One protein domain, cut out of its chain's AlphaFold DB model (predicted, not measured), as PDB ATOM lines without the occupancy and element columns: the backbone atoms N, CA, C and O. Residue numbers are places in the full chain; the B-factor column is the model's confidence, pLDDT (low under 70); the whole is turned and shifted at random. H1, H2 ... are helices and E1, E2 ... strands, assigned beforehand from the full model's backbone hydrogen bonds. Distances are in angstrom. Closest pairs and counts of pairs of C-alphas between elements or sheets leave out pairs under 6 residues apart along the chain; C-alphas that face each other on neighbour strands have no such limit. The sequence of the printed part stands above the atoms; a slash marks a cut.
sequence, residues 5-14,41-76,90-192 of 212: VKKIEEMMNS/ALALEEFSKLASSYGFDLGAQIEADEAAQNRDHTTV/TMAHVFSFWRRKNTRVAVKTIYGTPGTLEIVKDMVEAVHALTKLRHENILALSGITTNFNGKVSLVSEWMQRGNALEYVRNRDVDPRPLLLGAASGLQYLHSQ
ATOM      1  N   VAL A   5     -47.190  34.044  -0.057       35.78
ATOM      2  CA  VAL A   5     -47.434  33.099  -1.132       35.78
ATOM      3  C   VAL A   5     -46.298  32.074  -1.300       35.78
ATOM      4  O   VAL A   5     -46.531  30.931  -1.694       35.78
ATOM      5  N   LYS A   6     -45.078  32.420  -0.875       39.59
ATOM      6  CA  LYS A   6     -43.928  31.509  -0.915       39.59
ATOM      7  C   LYS A   6     -44.050  30.316   0.036       39.59
ATOM      8  O   LYS A   6     -43.511  29.250  -0.252       39.59
ATOM      9  N   LYS A   7     -44.829  30.458   1.118       35.94
ATOM     10  CA  LYS A   7     -45.141  29.343   2.021       35.94
ATOM     11  C   LYS A   7     -45.809  28.210   1.238       35.94
ATOM     12  O   LYS A   7     -45.496  27.065   1.493       35.94
ATOM     13  N   ILE A   8     -46.637  28.524   0.233       35.47
ATOM     14  CA  ILE A   8     -47.393  27.552  -0.581       35.47
ATOM     15  C   ILE A   8     -46.509  26.826  -1.600       35.47
ATOM     16  O   ILE A   8     -46.730  25.663  -1.928       35.47
ATOM     17  N   GLU A   9     -45.435  27.463  -2.048       39.50
ATOM     18  CA  GLU A   9     -44.428  26.817  -2.889       39.50
ATOM     19  C   GLU A   9     -43.547  25.841  -2.083       39.50
ATOM     20  O   GLU A   9     -43.216  24.746  -2.563       39.50
ATOM     21  N   GLU A  10     -43.252  26.202  -0.824       37.09
ATOM     22  CA  GLU A  10     -42.748  25.286   0.206       37.09
ATOM     23  C   GLU A  10     -43.796  24.203   0.546       37.09
ATOM     24  O   GLU A  10     -43.411  23.057   0.766       37.09
ATOM     25  N   MET A  11     -45.105  24.500   0.457       36.41
ATOM     26  CA  MET A  11     -46.184  23.522   0.668       36.41
ATOM     27  C   MET A  11     -46.297  22.439  -0.395       36.41
ATOM     28  O   MET A  11     -46.712  21.326  -0.088       36.41
ATOM     29  N   MET A  12     -45.891  22.718  -1.631       35.38
ATOM     30  CA  MET A  12     -45.797  21.691  -2.674       35.38
ATOM     31  C   MET A  12     -44.473  20.900  -2.605       35.38
ATOM     32  O   MET A  12     -44.199  20.101  -3.494       35.38
ATOM     33  N   ASN A  13     -43.565  21.195  -1.659       35.69
ATOM     34  CA  ASN A  13     -42.303  20.453  -1.458       35.69
ATOM     35  C   ASN A  13     -42.425  19.317  -0.431       35.69
ATOM     36  O   ASN A  13     -41.471  18.559  -0.266       35.69
ATOM     37  N   SER A  14     -43.565  19.187   0.245       36.34
ATOM     38  CA  SER A  14     -43.855  18.109   1.188       36.34
ATOM     39  C   SER A  14     -45.067  17.309   0.747       36.34
ATOM     40  O   SER A  14     -45.997  17.881   0.186       36.34
ATOM     41  N   ALA A  41     -41.738   6.842 -19.424       83.62
ATOM     42  CA  ALA A  41     -42.083   7.698 -20.551       83.62
ATOM     43  C   ALA A  41     -43.582   7.607 -20.849       83.62
ATOM     44  O   ALA A  41     -44.231   8.637 -21.031       83.62
ATOM     45  N   LEU A  42     -44.145   6.397 -20.791       86.38
ATOM     46  CA  LEU A  42     -45.583   6.185 -20.945       86.38
ATOM     47  C   LEU A  42     -46.391   6.855 -19.817       86.38
ATOM     48  O   LEU A  42     -47.418   7.480 -20.073       86.38
ATOM     49  N   ALA A  43     -45.907   6.791 -18.574       83.69
ATOM     50  CA  ALA A  43     -46.529   7.475 -17.441       83.69
ATOM     51  C   ALA A  43     -46.527   9.004 -17.619       83.69
ATOM     52  O   ALA A  43     -47.503   9.674 -17.275       83.69
ATOM     53  N   LEU A  44     -45.444   9.563 -18.171       85.50
ATOM     54  CA  LEU A  44     -45.345  10.991 -18.472       85.50
ATOM     55  C   LEU A  44     -46.291  11.410 -19.607       85.50
ATOM     56  O   LEU A  44     -46.906  12.477 -19.525       85.50
ATOM     57  N   GLU A  45     -46.419  10.580 -20.642       88.56
ATOM     58  CA  GLU A  45     -47.347  10.801 -21.753       88.56
ATOM     59  C   GLU A  45     -48.803  10.795 -21.272       88.56
ATOM     60  O   GLU A  45     -49.546  11.743 -21.544       88.56
ATOM     61  N   GLU A  46     -49.200   9.796 -20.478       88.62
ATOM     62  CA  GLU A  46     -50.544   9.739 -19.890       88.62
ATOM     63  C   GLU A  46     -50.805  10.916 -18.941       88.62
ATOM     64  O   GLU A  46     -51.891  11.502 -18.968       88.62
ATOM     65  N   PHE A  47     -49.805  11.337 -18.156       87.62
ATOM     66  CA  PHE A  47     -49.918  12.533 -17.320       87.62
ATOM     67  C   PHE A  47     -50.204  13.785 -18.159       87.62
ATOM     68  O   PHE A  47     -51.133  14.532 -17.847       87.62
ATOM     69  N   SER A  48     -49.437  14.015 -19.231       89.00
ATOM     70  CA  SER A  48     -49.621  15.168 -20.128       89.00
ATOM     71  C   SER A  48     -50.983  15.133 -20.824       89.00
ATOM     72  O   SER A  48     -51.697  16.139 -20.862       89.00
ATOM     73  N   LYS A  49     -51.411  13.959 -21.296       91.38
ATOM     74  CA  LYS A  49     -52.718  13.765 -21.933       91.38
ATOM     75  C   LYS A  49     -53.876  14.082 -20.985       91.38
ATOM     76  O   LYS A  49     -54.809  14.791 -21.368       91.38
ATOM     77  N   LEU A  50     -53.815  13.593 -19.748       89.06
ATOM     78  CA  LEU A  50     -54.825  13.872 -18.726       89.06
ATOM     79  C   LEU A  50     -54.793  15.343 -18.284       89.06
ATOM     80  O   LEU A  50     -55.837  15.982 -18.199       89.06
ATOM     81  N   ALA A  51     -53.619  15.934 -18.066       87.69
ATOM     82  CA  ALA A  51     -53.504  17.358 -17.745       87.69
ATOM     83  C   ALA A  51     -54.049  18.259 -18.872       87.69
ATOM     84  O   ALA A  51     -54.694  19.280 -18.611       87.69
ATOM     85  N   SER A  52     -53.840  17.853 -20.127       92.12
ATOM     86  CA  SER A  52     -54.390  18.519 -21.308       92.12
ATOM     87  C   SER A  52     -55.916  18.437 -21.352       92.12
ATOM     88  O   SER A  52     -56.560  19.438 -21.666       92.12
ATOM     89  N   SER A  53     -56.516  17.296 -20.988       92.62
ATOM     90  CA  SER A  53     -57.981  17.140 -20.974       92.62
ATOM     91  C   SER A  53     -58.667  18.022 -19.924       92.62
ATOM     92  O   SER A  53     -59.773  18.508 -20.151       92.62
ATOM     93  N   TYR A  54     -57.981  18.302 -18.814       87.44
ATOM     94  CA  TYR A  54     -58.406  19.275 -17.806       87.44
ATOM     95  C   TYR A  54     -58.017  20.730 -18.136       87.44
ATOM     96  O   TYR A  54     -58.413  21.649 -17.417       87.44
ATOM     97  N   GLY A  55     -57.254  20.965 -19.209       88.94
ATOM     98  CA  GLY A  55     -56.907  22.302 -19.695       88.94
ATOM     99  C   GLY A  55     -55.825  23.036 -18.897       88.94
ATOM    100  O   GLY A  55     -55.779  24.265 -18.947       88.94
ATOM    101  N   PHE A  56     -54.964  22.321 -18.161       86.88
ATOM    102  CA  PHE A  56     -53.867  22.927 -17.387       86.88
ATOM    103  C   PHE A  56     -52.464  22.461 -17.800       86.88
ATOM    104  O   PHE A  56     -51.481  22.833 -17.155       86.88
ATOM    105  N   ASP A  57     -52.342  21.688 -18.879       89.00
ATOM    106  CA  ASP A  57     -51.049  21.458 -19.526       89.00
ATOM    107  C   ASP A  57     -50.641  22.691 -20.349       89.00
ATOM    108  O   ASP A  57     -51.345  23.135 -21.261       89.00
ATOM    109  N   LEU A  58     -49.500  23.276 -19.999       84.81
ATOM    110  CA  LEU A  58     -48.920  24.430 -20.678       84.81
ATOM    111  C   LEU A  58     -47.970  24.008 -21.807       84.81
ATOM    112  O   LEU A  58     -47.607  24.856 -22.623       84.81
ATOM    113  N   GLY A  59     -47.592  22.728 -21.893       80.00
ATOM    114  CA  GLY A  59     -46.759  22.157 -22.948       80.00
ATOM    115  C   GLY A  59     -45.532  23.014 -23.272       80.00
ATOM    116  O   GLY A  59     -44.807  23.456 -22.378       80.00
ATOM    117  N   ALA A  60     -45.348  23.293 -24.568       70.31
ATOM    118  CA  ALA A  60     -44.284  24.143 -25.116       70.31
ATOM    119  C   ALA A  60     -44.529  25.655 -25.000       70.31
ATOM    120  O   ALA A  60     -43.767  26.439 -25.550       70.31
ATOM    121  N   GLN A  61     -45.568  26.102 -24.289       70.00
ATOM    122  CA  GLN A  61     -45.794  27.539 -24.068       70.00
ATOM    123  C   GLN A  61     -44.796  28.160 -23.079       70.00
ATOM    124  O   GLN A  61     -44.820  29.379 -22.885       70.00
ATOM    125  N   ILE A  62     -43.987  27.324 -22.425       71.12
ATOM    126  CA  ILE A  62     -42.939  27.713 -21.490       71.12
ATOM    127  C   ILE A  62     -41.598  27.380 -22.141       71.12
ATOM    128  O   ILE A  62     -41.266  26.208 -22.314       71.12
ATOM    129  N   GLU A  63     -40.848  28.412 -22.506       65.19
ATOM    130  CA  GLU A  63     -39.532  28.282 -23.131       65.19
ATOM    131  C   GLU A  63     -38.434  28.664 -22.151       65.19
ATOM    132  O   GLU A  63     -38.608  29.571 -21.329       65.19
ATOM    133  N   ALA A  64     -37.300  27.966 -22.242       60.84
ATOM    134  CA  ALA A  64     -36.185  28.247 -21.370       60.84
ATOM    135  C   ALA A  64     -35.511  29.584 -21.721       60.84
ATOM    136  O   ALA A  64     -35.182  29.817 -22.877       60.84
ATOM    137  N   ASP A  65     -35.274  30.457 -20.738       57.28
ATOM    138  CA  ASP A  65     -34.487  31.675 -20.936       57.28
ATOM    139  C   ASP A  65     -32.997  31.321 -20.824       57.28
ATOM    140  O   ASP A  65     -32.448  31.213 -19.723       57.28
ATOM    141  N   GLU A  66     -32.343  31.115 -21.970       49.41
ATOM    142  CA  GLU A  66     -30.904  30.829 -22.050       49.41
ATOM    143  C   GLU A  66     -30.045  31.960 -21.446       49.41
ATOM    144  O   GLU A  66     -28.960  31.710 -20.921       49.41
ATOM    145  N   ALA A  67     -30.531  33.209 -21.425       41.53
ATOM    146  CA  ALA A  67     -29.796  34.331 -20.838       41.53
ATOM    147  C   ALA A  67     -29.836  34.329 -19.298       41.53
ATOM    148  O   ALA A  67     -28.928  34.869 -18.655       41.53
ATOM    149  N   ALA A  68     -30.847  33.698 -18.689       44.88
ATOM    150  CA  ALA A  68     -30.941  33.526 -17.239       44.88
ATOM    151  C   ALA A  68     -29.972  32.455 -16.702       44.88
ATOM    152  O   ALA A  68     -29.589  32.527 -15.535       44.88
ATOM    153  N   GLN A  69     -29.524  31.517 -17.547       41.81
ATOM    154  CA  GLN A  69     -28.473  30.548 -17.199       41.81
ATOM    155  C   GLN A  69     -27.091  31.196 -17.039       41.81
ATOM    156  O   GLN A  69     -26.249  30.647 -16.335       41.81
ATOM    157  N   ASN A  70     -26.863  32.359 -17.661       33.44
ATOM    158  CA  ASN A  70     -25.542  32.991 -17.763       33.44
ATOM    159  C   ASN A  70     -25.369  34.233 -16.867       33.44
ATOM    160  O   ASN A  70     -24.355  34.926 -16.930       33.44
ATOM    161  N   ARG A  71     -26.371  34.560 -16.043       36.09
ATOM    162  CA  ARG A  71     -26.245  35.590 -15.008       36.09
ATOM    163  C   ARG A  71     -26.149  34.895 -13.661       36.09
ATOM    164  O   ARG A  71     -27.148  34.358 -13.185       36.09
ATOM    165  N   ASP A  72     -24.987  35.017 -13.023       33.03
ATOM    166  CA  ASP A  72     -24.644  34.566 -11.659       33.03
ATOM    167  C   ASP A  72     -25.593  35.057 -10.534       33.03
ATOM    168  O   ASP A  72     -25.318  34.891  -9.349       33.03
ATOM    169  N   HIS A  73     -26.743  35.646 -10.871       32.81
ATOM    170  CA  HIS A  73     -27.688  36.266  -9.949       32.81
ATOM    171  C   HIS A  73     -29.149  35.797 -10.081       32.81
ATOM    172  O   HIS A  73     -29.999  36.324  -9.367       32.81
ATOM    173  N   THR A  74     -29.469  34.793 -10.913       32.44
ATOM    174  CA  THR A  74     -30.834  34.198 -10.928       32.44
ATOM    175  C   THR A  74     -30.875  32.696 -10.673       32.44
ATOM    176  O   THR A  74     -31.944  32.143 -10.431       32.44
ATOM    177  N   THR A  75     -29.712  32.055 -10.574       32.12
ATOM    178  CA  THR A  75     -29.566  30.827  -9.797       32.12
ATOM    179  C   THR A  75     -29.525  31.239  -8.330       32.12
ATOM    180  O   THR A  75     -28.455  31.318  -7.728       32.12
ATOM    181  N   VAL A  76     -30.682  31.508  -7.713       29.52
ATOM    182  CA  VAL A  76     -30.752  31.297  -6.263       29.52
ATOM    183  C   VAL A  76     -30.633  29.795  -6.105       29.52
ATOM    184  O   VAL A  76     -31.610  29.049  -6.146       29.52
ATOM    185  N   THR A  90     -38.259  16.026  -3.566       44.53
ATOM    186  CA  THR A  90     -38.553  16.957  -4.657       44.53
ATOM    187  C   THR A  90     -37.380  17.923  -4.810       44.53
ATOM    188  O   THR A  90     -37.099  18.695  -3.897       44.53
ATOM    189  N   MET A  91     -36.670  17.888  -5.940       38.34
ATOM    190  CA  MET A  91     -35.606  18.855  -6.226       38.34
ATOM    191  C   MET A  91     -36.191  20.012  -7.044       38.34
ATOM    192  O   MET A  91     -36.604  19.830  -8.183       38.34
ATOM    193  N   ALA A  92     -36.267  21.205  -6.454       44.69
ATOM    194  CA  ALA A  92     -36.823  22.382  -7.114       44.69
ATOM    195  C   ALA A  92     -35.747  23.090  -7.953       44.69
ATOM    196  O   ALA A  92     -34.806  23.660  -7.406       44.69
ATOM    197  N   HIS A  93     -35.901  23.088  -9.275       44.78
ATOM    198  CA  HIS A  93     -35.203  24.031 -10.143       44.78
ATOM    199  C   HIS A  93     -36.129  25.201 -10.430       44.78
ATOM    200  O   HIS A  93     -37.041  25.038 -11.229       44.78
ATOM    201  N   VAL A  94     -35.906  26.347  -9.786       46.81
ATOM    202  CA  VAL A  94     -36.679  27.562 -10.054       46.81
ATOM    203  C   VAL A  94     -36.062  28.272 -11.247       46.81
ATOM    204  O   VAL A  94     -34.941  28.767 -11.171       46.81
ATOM    205  N   PHE A  95     -36.809  28.340 -12.337       52.25
ATOM    206  CA  PHE A  95     -36.433  29.129 -13.500       52.25
ATOM    207  C   PHE A  95     -37.448  30.241 -13.736       52.25
ATOM    208  O   PHE A  95     -38.643  30.030 -13.530       52.25
ATOM    209  N   SER A  96     -36.974  31.398 -14.196       50.09
ATOM    210  CA  SER A  96     -37.820  32.457 -14.736       50.09
ATOM    211  C   SER A  96     -37.957  32.272 -16.242       50.09
ATOM    212  O   SER A  96     -36.969  32.414 -16.958       50.09
ATOM    213  N   PHE A  97     -39.164  31.981 -16.722       57.72
ATOM    214  CA  PHE A  97     -39.415  31.795 -18.154       57.72
ATOM    215  C   PHE A  97     -40.454  32.752 -18.706       57.72
ATOM    216  O   PHE A  97     -41.334  33.225 -17.982       57.72
ATOM    217  N   TRP A  98     -40.334  33.023 -20.004       54.66
ATOM    218  CA  TRP A  98     -41.206  33.926 -20.735       54.66
ATOM    219  C   TRP A  98     -42.344  33.131 -21.366       54.66
ATOM    220  O   TRP A  98     -42.142  32.309 -22.256       54.66
ATOM    221  N   ARG A  99     -43.576  33.398 -20.929       56.19
ATOM    222  CA  ARG A  99     -44.767  33.012 -21.699       56.19
ATOM    223  C   ARG A  99     -44.870  33.920 -22.932       56.19
ATOM    224  O   ARG A  99     -44.491  35.088 -22.844       56.19
ATOM    225  N   ARG A 100     -45.559  33.482 -23.998       55.34
ATOM    226  CA  ARG A 100     -45.996  34.303 -25.166       55.34
ATOM    227  C   ARG A 100     -46.604  35.695 -24.843       55.34
ATOM    228  O   ARG A 100     -46.808  36.487 -25.752       55.34
ATOM    229  N   LYS A 101     -46.917  36.002 -23.574       57.09
ATOM    230  CA  LYS A 101     -47.460  37.279 -23.069       57.09
ATOM    231  C   LYS A 101     -46.466  38.125 -22.242       57.09
ATOM    232  O   LYS A 101     -46.896  38.996 -21.496       57.09
ATOM    233  N   ASN A 102     -45.157  37.884 -22.350       65.31
ATOM    234  CA  ASN A 102     -44.106  38.661 -21.673       65.31
ATOM    235  C   ASN A 102     -44.151  38.609 -20.126       65.31
ATOM    236  O   ASN A 102     -43.753  39.547 -19.438       65.31
ATOM    237  N   THR A 103     -44.682  37.521 -19.561       71.88
ATOM    238  CA  THR A 103     -44.821  37.328 -18.109       71.88
ATOM    239  C   THR A 103     -43.820  36.286 -17.622       71.88
ATOM    240  O   THR A 103     -43.715  35.224 -18.236       71.88
ATOM    241  N   ARG A 104     -43.130  36.584 -16.513       74.06
ATOM    242  CA  ARG A 104     -42.248  35.640 -15.813       74.06
ATOM    243  C   ARG A 104     -43.069  34.626 -15.022       74.06
ATOM    244  O   ARG A 104     -43.995  35.013 -14.308       74.06
ATOM    245  N   VAL A 105     -42.681  33.361 -15.101       76.56
ATOM    246  CA  VAL A 105     -43.229  32.262 -14.288       76.56
ATOM    247  C   VAL A 105     -42.136  31.625 -13.442       76.56
ATOM    248  O   VAL A 105     -40.965  31.755 -13.785       76.56
ATOM    249  N   ALA A 106     -42.514  30.941 -12.366       78.44
ATOM    250  CA  ALA A 106     -41.654  29.988 -11.679       78.44
ATOM    251  C   ALA A 106     -42.003  28.572 -12.157       78.44
ATOM    252  O   ALA A 106     -43.176  28.213 -12.262       78.44
ATOM    253  N   VAL A 107     -40.983  27.776 -12.467       75.75
ATOM    254  CA  VAL A 107     -41.133  26.351 -12.788       75.75
ATOM    255  C   VAL A 107     -40.533  25.530 -11.665       75.75
ATOM    256  O   VAL A 107     -39.530  25.930 -11.092       75.75
ATOM    257  N   LYS A 108     -41.149  24.399 -11.331       75.44
ATOM    258  CA  LYS A 108     -40.665  23.487 -10.299       75.44
ATOM    259  C   LYS A 108     -40.836  22.043 -10.745       75.44
ATOM    260  O   LYS A 108     -41.951  21.531 -10.806       75.44
ATOM    261  N   THR A 109     -39.723  21.382 -11.034       74.06
ATOM    262  CA  THR A 109     -39.708  19.987 -11.483       74.06
ATOM    263  C   THR A 109     -39.895  19.015 -10.320       74.06
ATOM    264  O   THR A 109     -39.244  19.132  -9.284       74.06
ATOM    265  N   ILE A 110     -40.778  18.034 -10.490       72.00
ATOM    266  CA  ILE A 110     -41.024  16.974  -9.510       72.00
ATOM    267  C   ILE A 110     -40.153  15.769  -9.876       72.00
ATOM    268  O   ILE A 110     -40.118  15.325 -11.023       72.00
ATOM    269  N   TYR A 111     -39.413  15.255  -8.893       66.31
ATOM    270  CA  TYR A 111     -38.521  14.111  -9.070       66.31
ATOM    271  C   TYR A 111     -39.205  12.858  -8.536       66.31
ATOM    272  O   TYR A 111     -39.305  12.645  -7.333       66.31
ATOM    273  N   GLY A 112     -39.671  12.035  -9.464       62.56
ATOM    274  CA  GLY A 112     -40.362  10.784  -9.193       62.56
ATOM    275  C   GLY A 112     -41.185  10.419 -10.415       62.56
ATOM    276  O   GLY A 112     -41.899  11.260 -10.951       62.56
ATOM    277  N   THR A 113     -41.039   9.192 -10.895       54.62
ATOM    278  CA  THR A 113     -41.865   8.662 -11.978       54.62
ATOM    279  C   THR A 113     -43.112   8.052 -11.343       54.62
ATOM    280  O   THR A 113     -42.957   7.217 -10.443       54.62
ATOM    281  N   PRO A 114     -44.331   8.464 -11.734       60.31
ATOM    282  CA  PRO A 114     -45.546   7.789 -11.298       60.31
ATOM    283  C   PRO A 114     -45.423   6.299 -11.620       60.31
ATOM    284  O   PRO A 114     -45.193   5.928 -12.766       60.31
ATOM    285  N   GLY A 115     -45.476   5.458 -10.588       65.94
ATOM    286  CA  GLY A 115     -45.221   4.027 -10.742       65.94
ATOM    287  C   GLY A 115     -46.371   3.280 -11.416       65.94
ATOM    288  O   GLY A 115     -46.136   2.214 -11.960       65.94
ATOM    289  N   THR A 116     -47.593   3.824 -11.394       80.12
ATOM    290  CA  THR A 116     -48.809   3.204 -11.948       80.12
ATOM    291  C   THR A 116     -49.756   4.271 -12.517       80.12
ATOM    292  O   THR A 116     -49.624   5.458 -12.199       80.12
ATOM    293  N   LEU A 117     -50.740   3.861 -13.327       80.06
ATOM    294  CA  LEU A 117     -51.753   4.761 -13.898       80.06
ATOM    295  C   LEU A 117     -52.645   5.406 -12.821       80.06
ATOM    296  O   LEU A 117     -53.064   6.552 -12.973       80.06
ATOM    297  N   GLU A 118     -52.930   4.697 -11.731       75.56
ATOM    298  CA  GLU A 118     -53.676   5.223 -10.582       75.56
ATOM    299  C   GLU A 118     -52.925   6.401  -9.957       75.56
ATOM    300  O   GLU A 118     -53.503   7.468  -9.777       75.56
ATOM    301  N   ILE A 119     -51.608   6.261  -9.758       75.12
ATOM    302  CA  ILE A 119     -50.765   7.343  -9.230       75.12
ATOM    303  C   ILE A 119     -50.757   8.546 -10.183       75.12
ATOM    304  O   ILE A 119     -50.794   9.689  -9.728       75.12
ATOM    305  N   VAL A 120     -50.723   8.313 -11.502       80.31
ATOM    306  CA  VAL A 120     -50.831   9.392 -12.501       80.31
ATOM    307  C   VAL A 120     -52.151  10.146 -12.337       80.31
ATOM    308  O   VAL A 120     -52.139  11.376 -12.271       80.31
ATOM    309  N   LYS A 121     -53.280   9.432 -12.247       78.50
ATOM    310  CA  LYS A 121     -54.614  10.036 -12.093       78.50
ATOM    311  C   LYS A 121     -54.725  10.836 -10.799       78.50
ATOM    312  O   LYS A 121     -55.090  12.008 -10.864       78.50
ATOM    313  N   ASP A 122     -54.323  10.251  -9.672       74.50
ATOM    314  CA  ASP A 122     -54.336  10.915  -8.363       74.50
ATOM    315  C   ASP A 122     -53.512  12.209  -8.393       74.50
ATOM    316  O   ASP A 122     -53.925  13.255  -7.887       74.50
ATOM    317  N   MET A 123     -52.345  12.167  -9.043       75.38
ATOM    318  CA  MET A 123     -51.475  13.330  -9.173       75.38
ATOM    319  C   MET A 123     -52.088  14.415 -10.070       75.38
ATOM    320  O   MET A 123     -52.037  15.594  -9.715       75.38
ATOM    321  N   VAL A 124     -52.689  14.047 -11.206       82.00
ATOM    322  CA  VAL A 124     -53.395  14.992 -12.092       82.00
ATOM    323  C   VAL A 124     -54.565  15.644 -11.358       82.00
ATOM    324  O   VAL A 124     -54.722  16.862 -11.437       82.00
ATOM    325  N   GLU A 125     -55.366  14.873 -10.623       76.19
ATOM    326  CA  GLU A 125     -56.504  15.389  -9.856       76.19
ATOM    327  C   GLU A 125     -56.061  16.346  -8.747       76.19
ATOM    328  O   GLU A 125     -56.615  17.443  -8.619       76.19
ATOM    329  N   ALA A 126     -55.017  15.981  -7.998       76.06
ATOM    330  CA  ALA A 126     -54.440  16.843  -6.975       76.06
ATOM    331  C   ALA A 126     -53.944  18.165  -7.577       76.06
ATOM    332  O   ALA A 126     -54.279  19.245  -7.084       76.06
ATOM    333  N   VAL A 127     -53.198  18.107  -8.682       78.69
ATOM    334  CA  VAL A 127     -52.700  19.308  -9.363       78.69
ATOM    335  C   VAL A 127     -53.849  20.152  -9.915       78.69
ATOM    336  O   VAL A 127     -53.846  21.370  -9.748       78.69
ATOM    337  N   HIS A 128     -54.864  19.531 -10.510       82.19
ATOM    338  CA  HIS A 128     -56.048  20.225 -11.008       82.19
ATOM    339  C   HIS A 128     -56.827  20.938  -9.894       82.19
ATOM    340  O   HIS A 128     -57.358  22.027 -10.106       82.19
ATOM    341  N   ALA A 129     -56.894  20.361  -8.691       77.19
ATOM    342  CA  ALA A 129     -57.469  21.047  -7.538       77.19
ATOM    343  C   ALA A 129     -56.635  22.283  -7.157       77.19
ATOM    344  O   ALA A 129     -57.190  23.361  -6.938       77.19
ATOM    345  N   LEU A 130     -55.301  22.164  -7.163       79.88
ATOM    346  CA  LEU A 130     -54.395  23.279  -6.869       79.88
ATOM    347  C   LEU A 130     -54.498  24.418  -7.897       79.88
ATOM    348  O   LEU A 130     -54.474  25.588  -7.508       79.88
ATOM    349  N   THR A 131     -54.682  24.119  -9.189       83.75
ATOM    350  CA  THR A 131     -54.851  25.157 -10.229       83.75
ATOM    351  C   THR A 131     -56.154  25.942 -10.098       83.75
ATOM    352  O   THR A 131     -56.288  27.002 -10.717       83.75
ATOM    353  N   LYS A 132     -57.106  25.483  -9.277       86.00
ATOM    354  CA  LYS A 132     -58.372  26.179  -8.991       86.00
ATOM    355  C   LYS A 132     -58.327  27.066  -7.754       86.00
ATOM    356  O   LYS A 132     -59.226  27.887  -7.585       86.00
ATOM    357  N   LEU A 133     -57.303  26.945  -6.911       83.62
ATOM    358  CA  LEU A 133     -57.208  27.743  -5.691       83.62
ATOM    359  C   LEU A 133     -57.008  29.224  -6.027       83.62
ATOM    360  O   LEU A 133     -56.144  29.593  -6.826       83.62
ATOM    361  N   ARG A 134     -57.820  30.085  -5.420       88.00
ATOM    362  CA  ARG A 134     -57.798  31.537  -5.624       88.00
ATOM    363  C   ARG A 134     -57.899  32.228  -4.276       88.00
ATOM    364  O   ARG A 134     -58.974  32.308  -3.692       88.00
ATOM    365  N   HIS A 135     -56.762  32.715  -3.797       86.19
ATOM    366  CA  HIS A 135     -56.668  33.455  -2.548       86.19
ATOM    367  C   HIS A 135     -55.398  34.313  -2.558       86.19
ATOM    368  O   HIS A 135     -54.357  33.864  -3.030       86.19
ATOM    369  N   GLU A 136     -55.454  35.531  -2.018       86.50
ATOM    370  CA  GLU A 136     -54.338  36.498  -2.044       86.50
ATOM    371  C   GLU A 136     -53.065  36.013  -1.328       86.50
ATOM    372  O   GLU A 136     -51.967  36.537  -1.512       86.50
ATOM    373  N   ASN A 137     -53.210  35.002  -0.477       82.62
ATOM    374  CA  ASN A 137     -52.131  34.414   0.305       82.62
ATOM    375  C   ASN A 137     -51.772  32.993  -0.150       82.62
ATOM    376  O   ASN A 137     -51.137  32.247   0.590       82.62
ATOM    377  N   ILE A 138     -52.185  32.629  -1.367       80.19
ATOM    378  CA  ILE A 138     -51.936  31.331  -1.992       80.19
ATOM    379  C   ILE A 138     -51.304  31.524  -3.357       80.19
ATOM    380  O   ILE A 138     -51.732  32.374  -4.131       80.19
ATOM    381  N   LEU A 139     -50.281  30.721  -3.658       80.12
ATOM    382  CA  LEU A 139     -49.597  30.815  -4.943       80.12
ATOM    383  C   LEU A 139     -50.501  30.256  -6.017       80.12
ATOM    384  O   LEU A 139     -50.834  29.072  -5.984       80.12
ATOM    385  N   ALA A 140     -50.877  31.106  -6.967       80.56
ATOM    386  CA  ALA A 140     -51.635  30.672  -8.120       80.56
ATOM    387  C   ALA A 140     -50.778  29.706  -8.946       80.56
ATOM    388  O   ALA A 140     -49.797  30.094  -9.595       80.56
ATOM    389  N   LEU A 141     -51.160  28.432  -8.915       85.50
ATOM    390  CA  LEU A 141     -50.630  27.438  -9.827       85.50
ATOM    391  C   LEU A 141     -51.303  27.639 -11.188       85.50
ATOM    392  O   LEU A 141     -52.524  27.546 -11.312       85.50
ATOM    393  N   SER A 142     -50.497  27.945 -12.200       84.81
ATOM    394  CA  SER A 142     -50.971  28.167 -13.567       84.81
ATOM    395  C   SER A 142     -51.200  26.857 -14.317       84.81
ATOM    396  O   SER A 142     -52.063  26.806 -15.189       84.81
ATOM    397  N   GLY A 143     -50.438  25.810 -13.993       87.69
ATOM    398  CA  GLY A 143     -50.552  24.515 -14.652       87.69
ATOM    399  C   GLY A 143     -49.290  23.673 -14.525       87.69
ATOM    400  O   GLY A 143     -48.515  23.834 -13.577       87.69
ATOM    401  N   ILE A 144     -49.092  22.786 -15.497       86.31
ATOM    402  CA  ILE A 144     -47.925  21.903 -15.600       86.31
ATOM    403  C   ILE A 144     -47.257  22.002 -16.967       86.31
ATOM    404  O   ILE A 144     -47.810  22.563 -17.906       86.31
ATOM    405  N   THR A 145     -46.062  21.440 -17.075       85.44
ATOM    406  CA  THR A 145     -45.370  21.162 -18.337       85.44
ATOM    407  C   THR A 145     -44.463  19.947 -18.147       85.44
ATOM    408  O   THR A 145     -43.959  19.709 -17.046       85.44
ATOM    409  N   THR A 146     -44.253  19.168 -19.204       83.50
ATOM    410  CA  THR A 146     -43.370  17.988 -19.214       83.50
ATOM    411  C   THR A 146     -42.051  18.232 -19.959       83.50
ATOM    412  O   THR A 146     -41.191  17.353 -20.023       83.50
ATOM    413  N   ASN A 147     -41.846  19.452 -20.469       78.56
ATOM    414  CA  ASN A 147     -40.731  19.794 -21.358       78.56
ATOM    415  C   ASN A 147     -39.376  19.953 -20.655       78.56
ATOM    416  O   ASN A 147     -38.343  20.040 -21.315       78.56
ATOM    417  N   PHE A 148     -39.351  19.991 -19.323       74.06
ATOM    418  CA  PHE A 148     -38.118  20.155 -18.559       74.06
ATOM    419  C   PHE A 148     -37.571  18.790 -18.149       74.06
ATOM    420  O   PHE A 148     -38.042  18.178 -17.191       74.06
ATOM    421  N   ASN A 149     -36.552  18.324 -18.879       72.75
ATOM    422  CA  ASN A 149     -35.831  17.070 -18.624       72.75
ATOM    423  C   ASN A 149     -36.720  15.812 -18.608       72.75
ATOM    424  O   ASN A 149     -36.428  14.880 -17.857       72.75
ATOM    425  N   GLY A 150     -37.804  15.790 -19.396       76.19
ATOM    426  CA  GLY A 150     -38.729  14.651 -19.459       76.19
ATOM    427  C   GLY A 150     -39.397  14.363 -18.115       76.19
ATOM    428  O   GLY A 150     -39.495  13.212 -17.697       76.19
ATOM    429  N   LYS A 151     -39.780  15.414 -17.383       79.19
ATOM    430  CA  LYS A 151     -40.370  15.314 -16.044       79.19
ATOM    431  C   LYS A 151     -41.534  16.271 -15.894       79.19
ATOM    432  O   LYS A 151     -41.519  17.375 -16.434       79.19
ATOM    433  N   VAL A 152     -42.495  15.878 -15.063       80.94
ATOM    434  CA  VAL A 152     -43.584  16.762 -14.646       80.94
ATOM    435  C   VAL A 152     -43.003  17.956 -13.896       80.94
ATOM    436  O   VAL A 152     -42.289  17.805 -12.902       80.94
ATOM    437  N   SER A 153     -43.324  19.152 -14.371       82.38
ATOM    438  CA  SER A 153     -42.940  20.408 -13.745       82.38
ATOM    439  C   SER A 153     -44.164  21.284 -13.524       82.38
ATOM    440  O   SER A 153     -44.954  21.506 -14.437       82.38
ATOM    441  N   LEU A 154     -44.320  21.774 -12.300       83.44
ATOM    442  CA  LEU A 154     -45.369  22.706 -11.909       83.44
ATOM    443  C   LEU A 154     -44.991  24.117 -12.350       83.44
ATOM    444  O   LEU A 154     -43.828  24.501 -12.233       83.44
ATOM    445  N   VAL A 155     -45.966  24.888 -12.825       83.25
ATOM    446  CA  VAL A 155     -45.765  26.263 -13.296       83.25
ATOM    447  C   VAL A 155     -46.657  27.208 -12.509       83.25
ATOM    448  O   VAL A 155     -47.879  27.046 -12.484       83.25
ATOM    449  N   SER A 156     -46.063  28.221 -11.891       82.69
ATOM    450  CA  SER A 156     -46.746  29.226 -11.074       82.69
ATOM    451  C   SER A 156     -46.318  30.647 -11.441       82.69
ATOM    452  O   SER A 156     -45.389  30.867 -12.223       82.69
ATOM    453  N   GLU A 157     -47.015  31.639 -10.893       78.69
ATOM    454  CA  GLU A 157     -46.616  33.041 -11.034       78.69
ATOM    455  C   GLU A 157     -45.242  33.321 -10.401       78.69
ATOM    456  O   GLU A 157     -44.900  32.785  -9.346       78.69
ATOM    457  N   TRP A 158     -44.450  34.200 -11.027       75.81
ATOM    458  CA  TRP A 158     -43.152  34.607 -10.488       75.81
ATOM    459  C   TRP A 158     -43.285  35.563  -9.295       75.81
ATOM    460  O   TRP A 158     -43.865  36.647  -9.404       75.81
ATOM    461  N   MET A 159     -42.627  35.224  -8.186       71.31
ATOM    462  CA  MET A 159     -42.578  36.045  -6.974       71.31
ATOM    463  C   MET A 159     -41.290  36.878  -6.917       71.31
ATOM    464  O   MET A 159     -40.192  36.353  -6.772       71.31
ATOM    465  N   GLN A 160     -41.415  38.207  -7.006       64.25
ATOM    466  CA  GLN A 160     -40.262  39.111  -7.155       64.25
ATOM    467  C   GLN A 160     -39.435  39.333  -5.875       64.25
ATOM    468  O   GLN A 160     -38.286  39.750  -5.971       64.25
ATOM    469  N   ARG A 161     -40.003  39.106  -4.683       64.44
ATOM    470  CA  ARG A 161     -39.462  39.608  -3.402       64.44
ATOM    471  C   ARG A 161     -38.618  38.601  -2.605       64.44
ATOM    472  O   ARG A 161     -38.521  38.715  -1.389       64.44
ATOM    473  N   GLY A 162     -37.974  37.644  -3.270       64.50
ATOM    474  CA  GLY A 162     -37.057  36.720  -2.587       64.50
ATOM    475  C   GLY A 162     -37.786  35.730  -1.675       64.50
ATOM    476  O   GLY A 162     -38.910  35.325  -1.988       64.50
ATOM    477  N   ASN A 163     -37.132  35.215  -0.622       67.06
ATOM    478  CA  ASN A 163     -37.708  34.198   0.272       67.06
ATOM    479  C   ASN A 163     -38.192  34.688   1.646       67.06
ATOM    480  O   ASN A 163     -37.769  35.722   2.143       67.06
ATOM    481  N   ALA A 164     -39.110  33.929   2.263       68.75
ATOM    482  CA  ALA A 164     -39.707  34.297   3.546       68.75
ATOM    483  C   ALA A 164     -38.664  34.366   4.672       68.75
ATOM    484  O   ALA A 164     -38.791  35.190   5.571       68.75
ATOM    485  N   LEU A 165     -37.617  33.537   4.610       67.69
ATOM    486  CA  LEU A 165     -36.516  33.567   5.569       67.69
ATOM    487  C   LEU A 165     -35.694  34.859   5.439       67.69
ATOM    488  O   LEU A 165     -35.359  35.466   6.450       67.69
ATOM    489  N   GLU A 166     -35.395  35.304   4.221       69.94
ATOM    490  CA  GLU A 166     -34.758  36.601   3.948       69.94
ATOM    491  C   GLU A 166     -35.634  37.753   4.435       69.94
ATOM    492  O   GLU A 166     -35.134  38.663   5.094       69.94
ATOM    493  N   TYR A 167     -36.943  37.669   4.183       71.75
ATOM    494  CA  TYR A 167     -37.915  38.661   4.629       71.75
ATOM    495  C   TYR A 167     -37.901  38.833   6.151       71.75
ATOM    496  O   TYR A 167     -37.748  39.948   6.635       71.75
ATOM    497  N   VAL A 168     -38.001  37.738   6.916       74.50
ATOM    498  CA  VAL A 168     -38.021  37.810   8.392       74.50
ATOM    499  C   VAL A 168     -36.648  38.078   9.008       74.50
ATOM    500  O   VAL A 168     -36.569  38.499  10.159       74.50
ATOM    501  N   ARG A 169     -35.557  37.817   8.278       80.62
ATOM    502  CA  ARG A 169     -34.197  38.170   8.717       80.62
ATOM    503  C   ARG A 169     -33.921  39.662   8.594       80.62
ATOM    504  O   ARG A 169     -33.044  40.162   9.299       80.62
ATOM    505  N   ASN A 170     -34.644  40.363   7.723       81.38
ATOM    506  CA  ASN A 170     -34.540  41.805   7.617       81.38
ATOM    507  C   ASN A 170     -35.185  42.467   8.846       81.38
ATOM    508  O   ASN A 170     -36.400  42.445   9.016       81.38
ATOM    509  N   ARG A 171     -34.353  43.070   9.701       86.62
ATOM    510  CA  ARG A 171     -34.796  43.727  10.940       86.62
ATOM    511  C   ARG A 171     -35.595  45.008  10.706       86.62
ATOM    512  O   ARG A 171     -36.272  45.453  11.627       86.62
ATOM    513  N   ASP A 172     -35.547  45.558   9.497       89.38
ATOM    514  CA  ASP A 172     -36.294  46.759   9.114       89.38
ATOM    515  C   ASP A 172     -37.734  46.441   8.678       89.38
ATOM    516  O   ASP A 172     -38.499  47.336   8.319       89.38
ATOM    517  N   VAL A 173     -38.116  45.160   8.684       82.00
ATOM    518  CA  VAL A 173     -39.416  44.682   8.215       82.00
ATOM    519  C   VAL A 173     -40.227  44.117   9.379       82.00
ATOM    520  O   VAL A 173     -39.731  43.343  10.193       82.00
ATOM    521  N   ASP A 174     -41.511  44.473   9.437       84.81
ATOM    522  CA  ASP A 174     -42.464  43.846  10.353       84.81
ATOM    523  C   ASP A 174     -42.873  42.458   9.822       84.81
ATOM    524  O   ASP A 174     -43.465  42.374   8.743       84.81
ATOM    525  N   PRO A 175     -42.616  41.354  10.551       83.19
ATOM    526  CA  PRO A 175     -42.981  40.010  10.107       83.19
ATOM    527  C   PRO A 175     -44.459  39.663  10.350       83.19
ATOM    528  O   PRO A 175     -44.937  38.636   9.863       83.19
ATOM    529  N   ARG A 176     -45.217  40.462  11.111       86.38
ATOM    530  CA  ARG A 176     -46.608  40.129  11.476       86.38
ATOM    531  C   ARG A 176     -47.549  40.012  10.271       86.38
ATOM    532  O   ARG A 176     -48.321  39.052  10.251       86.38
ATOM    533  N   PRO A 177     -47.485  40.883   9.243       85.25
ATOM    534  CA  PRO A 177     -48.288  40.715   8.032       85.25
ATOM    535  C   PRO A 177     -48.043  39.372   7.333       85.25
ATOM    536  O   PRO A 177     -48.992  38.750   6.862       85.25
ATOM    537  N   LEU A 178     -46.793  38.890   7.320       81.25
ATOM    538  CA  LEU A 178     -46.435  37.585   6.759       81.25
ATOM    539  C   LEU A 178     -47.122  36.441   7.522       81.25
ATOM    540  O   LEU A 178     -47.675  35.527   6.910       81.25
ATOM    541  N   LEU A 179     -47.111  36.493   8.855       83.12
ATOM    542  CA  LEU A 179     -47.778  35.492   9.695       83.12
ATOM    543  C   LEU A 179     -49.299  35.518   9.521       83.12
ATOM    544  O   LEU A 179     -49.915  34.458   9.397       83.12
ATOM    545  N   LEU A 180     -49.893  36.714   9.478       86.06
ATOM    546  CA  LEU A 180     -51.337  36.879   9.332       86.06
ATOM    547  C   LEU A 180     -51.828  36.278   8.021       86.06
ATOM    548  O   LEU A 180     -52.766  35.482   8.025       86.06
ATOM    549  N   GLY A 181     -51.175  36.609   6.908       83.88
ATOM    550  CA  GLY A 181     -51.611  36.022   5.657       83.88
ATOM    551  C   GLY A 181     -51.338  34.521   5.614       83.88
ATOM    552  O   GLY A 181     -52.115  33.798   5.003       83.88
ATOM    553  N   ALA A 182     -50.281  34.005   6.265       81.88
ATOM    554  CA  ALA A 182     -50.021  32.562   6.287       81.88
ATOM    555  C   ALA A 182     -51.165  31.825   6.988       81.88
ATOM    556  O   ALA A 182     -51.640  30.806   6.488       81.88
ATOM    557  N   ALA A 183     -51.658  32.381   8.096       85.62
ATOM    558  CA  ALA A 183     -52.854  31.886   8.762       85.62
ATOM    559  C   ALA A 183     -54.101  31.994   7.867       85.62
ATOM    560  O   ALA A 183     -54.875  31.041   7.795       85.62
ATOM    561  N   SER A 184     -54.270  33.104   7.144       88.06
ATOM    562  CA  SER A 184     -55.395  33.307   6.222       88.06
ATOM    563  C   SER A 184     -55.384  32.314   5.049       88.06
ATOM    564  O   SER A 184     -56.389  31.662   4.774       88.06
ATOM    565  N   GLY A 185     -54.229  32.096   4.417       84.56
ATOM    566  CA  GLY A 185     -54.059  31.086   3.372       84.56
ATOM    567  C   GLY A 185     -54.342  29.671   3.879       84.56
ATOM    568  O   GLY A 185     -55.051  28.916   3.219       84.56
ATOM    569  N   LEU A 186     -53.863  29.317   5.076       84.12
ATOM    570  CA  LEU A 186     -54.169  28.023   5.698       84.12
ATOM    571  C   LEU A 186     -55.661  27.863   5.998       84.12
ATOM    572  O   LEU A 186     -56.226  26.808   5.722       84.12
ATOM    573  N   GLN A 187     -56.313  28.905   6.516       88.38
ATOM    574  CA  GLN A 187     -57.757  28.896   6.744       88.38
ATOM    575  C   GLN A 187     -58.518  28.629   5.441       88.38
ATOM    576  O   GLN A 187     -59.398  27.769   5.425       88.38
ATOM    577  N   TYR A 188     -58.148  29.307   4.352       86.00
ATOM    578  CA  TYR A 188     -58.754  29.084   3.040       86.00
ATOM    579  C   TYR A 188     -58.559  27.647   2.541       86.00
ATOM    580  O   TYR A 188     -59.490  27.041   2.013       86.00
ATOM    581  N   LEU A 189     -57.360  27.077   2.694       82.06
ATOM    582  CA  LEU A 189     -57.082  25.694   2.284       82.06
ATOM    583  C   LEU A 189     -57.924  24.691   3.073       82.06
ATOM    584  O   LEU A 189     -58.497  23.761   2.502       82.06
ATOM    585  N   HIS A 190     -58.038  24.907   4.382       84.12
ATOM    586  CA  HIS A 190     -58.857  24.070   5.248       84.12
ATOM    587  C   HIS A 190     -60.355  24.218   4.953       84.12
ATOM    588  O   HIS A 190     -61.107  23.276   5.193       84.12
ATOM    589  N   SER A 191     -60.796  25.353   4.403       87.06
ATOM    590  CA  SER A 191     -62.195  25.573   4.025       87.06
ATOM    591  C   SER A 191     -62.554  25.065   2.624       87.06
ATOM    592  O   SER A 191     -63.688  25.275   2.193       87.06
ATOM    593  N   GLN A 192     -61.621  24.460   1.879       81.81
ATOM    594  CA  GLN A 192     -61.930  23.912   0.557       81.81
ATOM    595  C   GLN A 192     -62.889  22.720   0.656       81.81
ATOM    596  O   GLN A 192     -62.815  21.909   1.577       81.81
TER     597      GLN A 192
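AT A GLANCE: This is residues 5 to 14, 41 to 76 and 90 to 192 of the 212 residues of the protein "Protein kinase domain-containing protein" of Scleroderma citrinum Foug A (UniProt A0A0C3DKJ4). A strongly twisted sheet of four strands is the core, with H2 and H3 packed on one face near its edge strand E3 and H4 and H5 reaching out beyond it as an arm that folds back on itself. H1 only grazes the sheet and lies between it and H5, while the long stretch 54 to 76 swings past the edge strand E1. The printed part has 149 residues with five named helices and four named strands, in the order H1 H2 E1 E2 H3 E3 E4 H4 H5. The sheet's order is E1 E2 E4 E3, antiparallel throughout, and the class is mixed. The whole is compact, with a radius of gyration of the C-alphas of 16.3 A and spans of 51 by 43 by 28 A.

HOW THE PARTS SIT: H1, residues 6 to 11, is close to but not clearly touching H5, residues 176 to 190; their closest C-alphas, of Lys 7 and Ala 182, are 7.2 A apart. H2, residues 41 to 53, touches H3, residues 117 to 130, at a steep tilt of 39 degrees, the same way; the closest C-alphas, of Phe 47 and Val 120, are 5.8 A apart. E1, residues 95 to 99, and E2, residues 104 to 109, form a hairpin, with N 105 and O 97 3.2 A apart. E3, residues 141 to 148, bends by 56 degrees at residue 145 and forms a hairpin with E4, residues 151 to 157, with N 153 and O 145 2.8 A apart. E2 and E4 are antiparallel, with N 108 and O 154 2.8 A apart. E2, H3 and E3 form a split strand-helix-strand unit, two strands running the same way with E4 between them, and its crossover is right-handed. H2 and H3 on one face of the sheet make two layers, helices over strands; H2 has a height over the sheet of 9.1 A. H4, residues 164 to 169, and H5 are not on the sheet, and they are only just apart, at 8.1 A. In each of the five helices every O i to N i+4 pair is within hydrogen-bond range.

IN THESE COORDINATES: H1 begins at C-alpha 6 (-43.928, 31.509, -0.915). H2 is 18.5 A long, H3 20.0 A and H5 21.1 A. E3 is 16.9 A long and E4 19.5 A, ending at C-alpha 157 (-46.616, 33.041, -11.034). H5 ends at C-alpha 190 (-58.857, 24.070, 5.248).

THE WHOLE: The C-alphas farthest apart, of Leu 42 and Asp 172, are 51.3 A apart, and residues 169 to 174 stand free. Residues 15 to 40 and 77 to 89 are not printed; the gaps between C-alphas are 24.2 A and 16.4 A. Of the links that are printed whole, none is long. Mean pLDDT of the printed part is 71.1, with 49 residues under 70, among them 5 to 14 and 63 to 76.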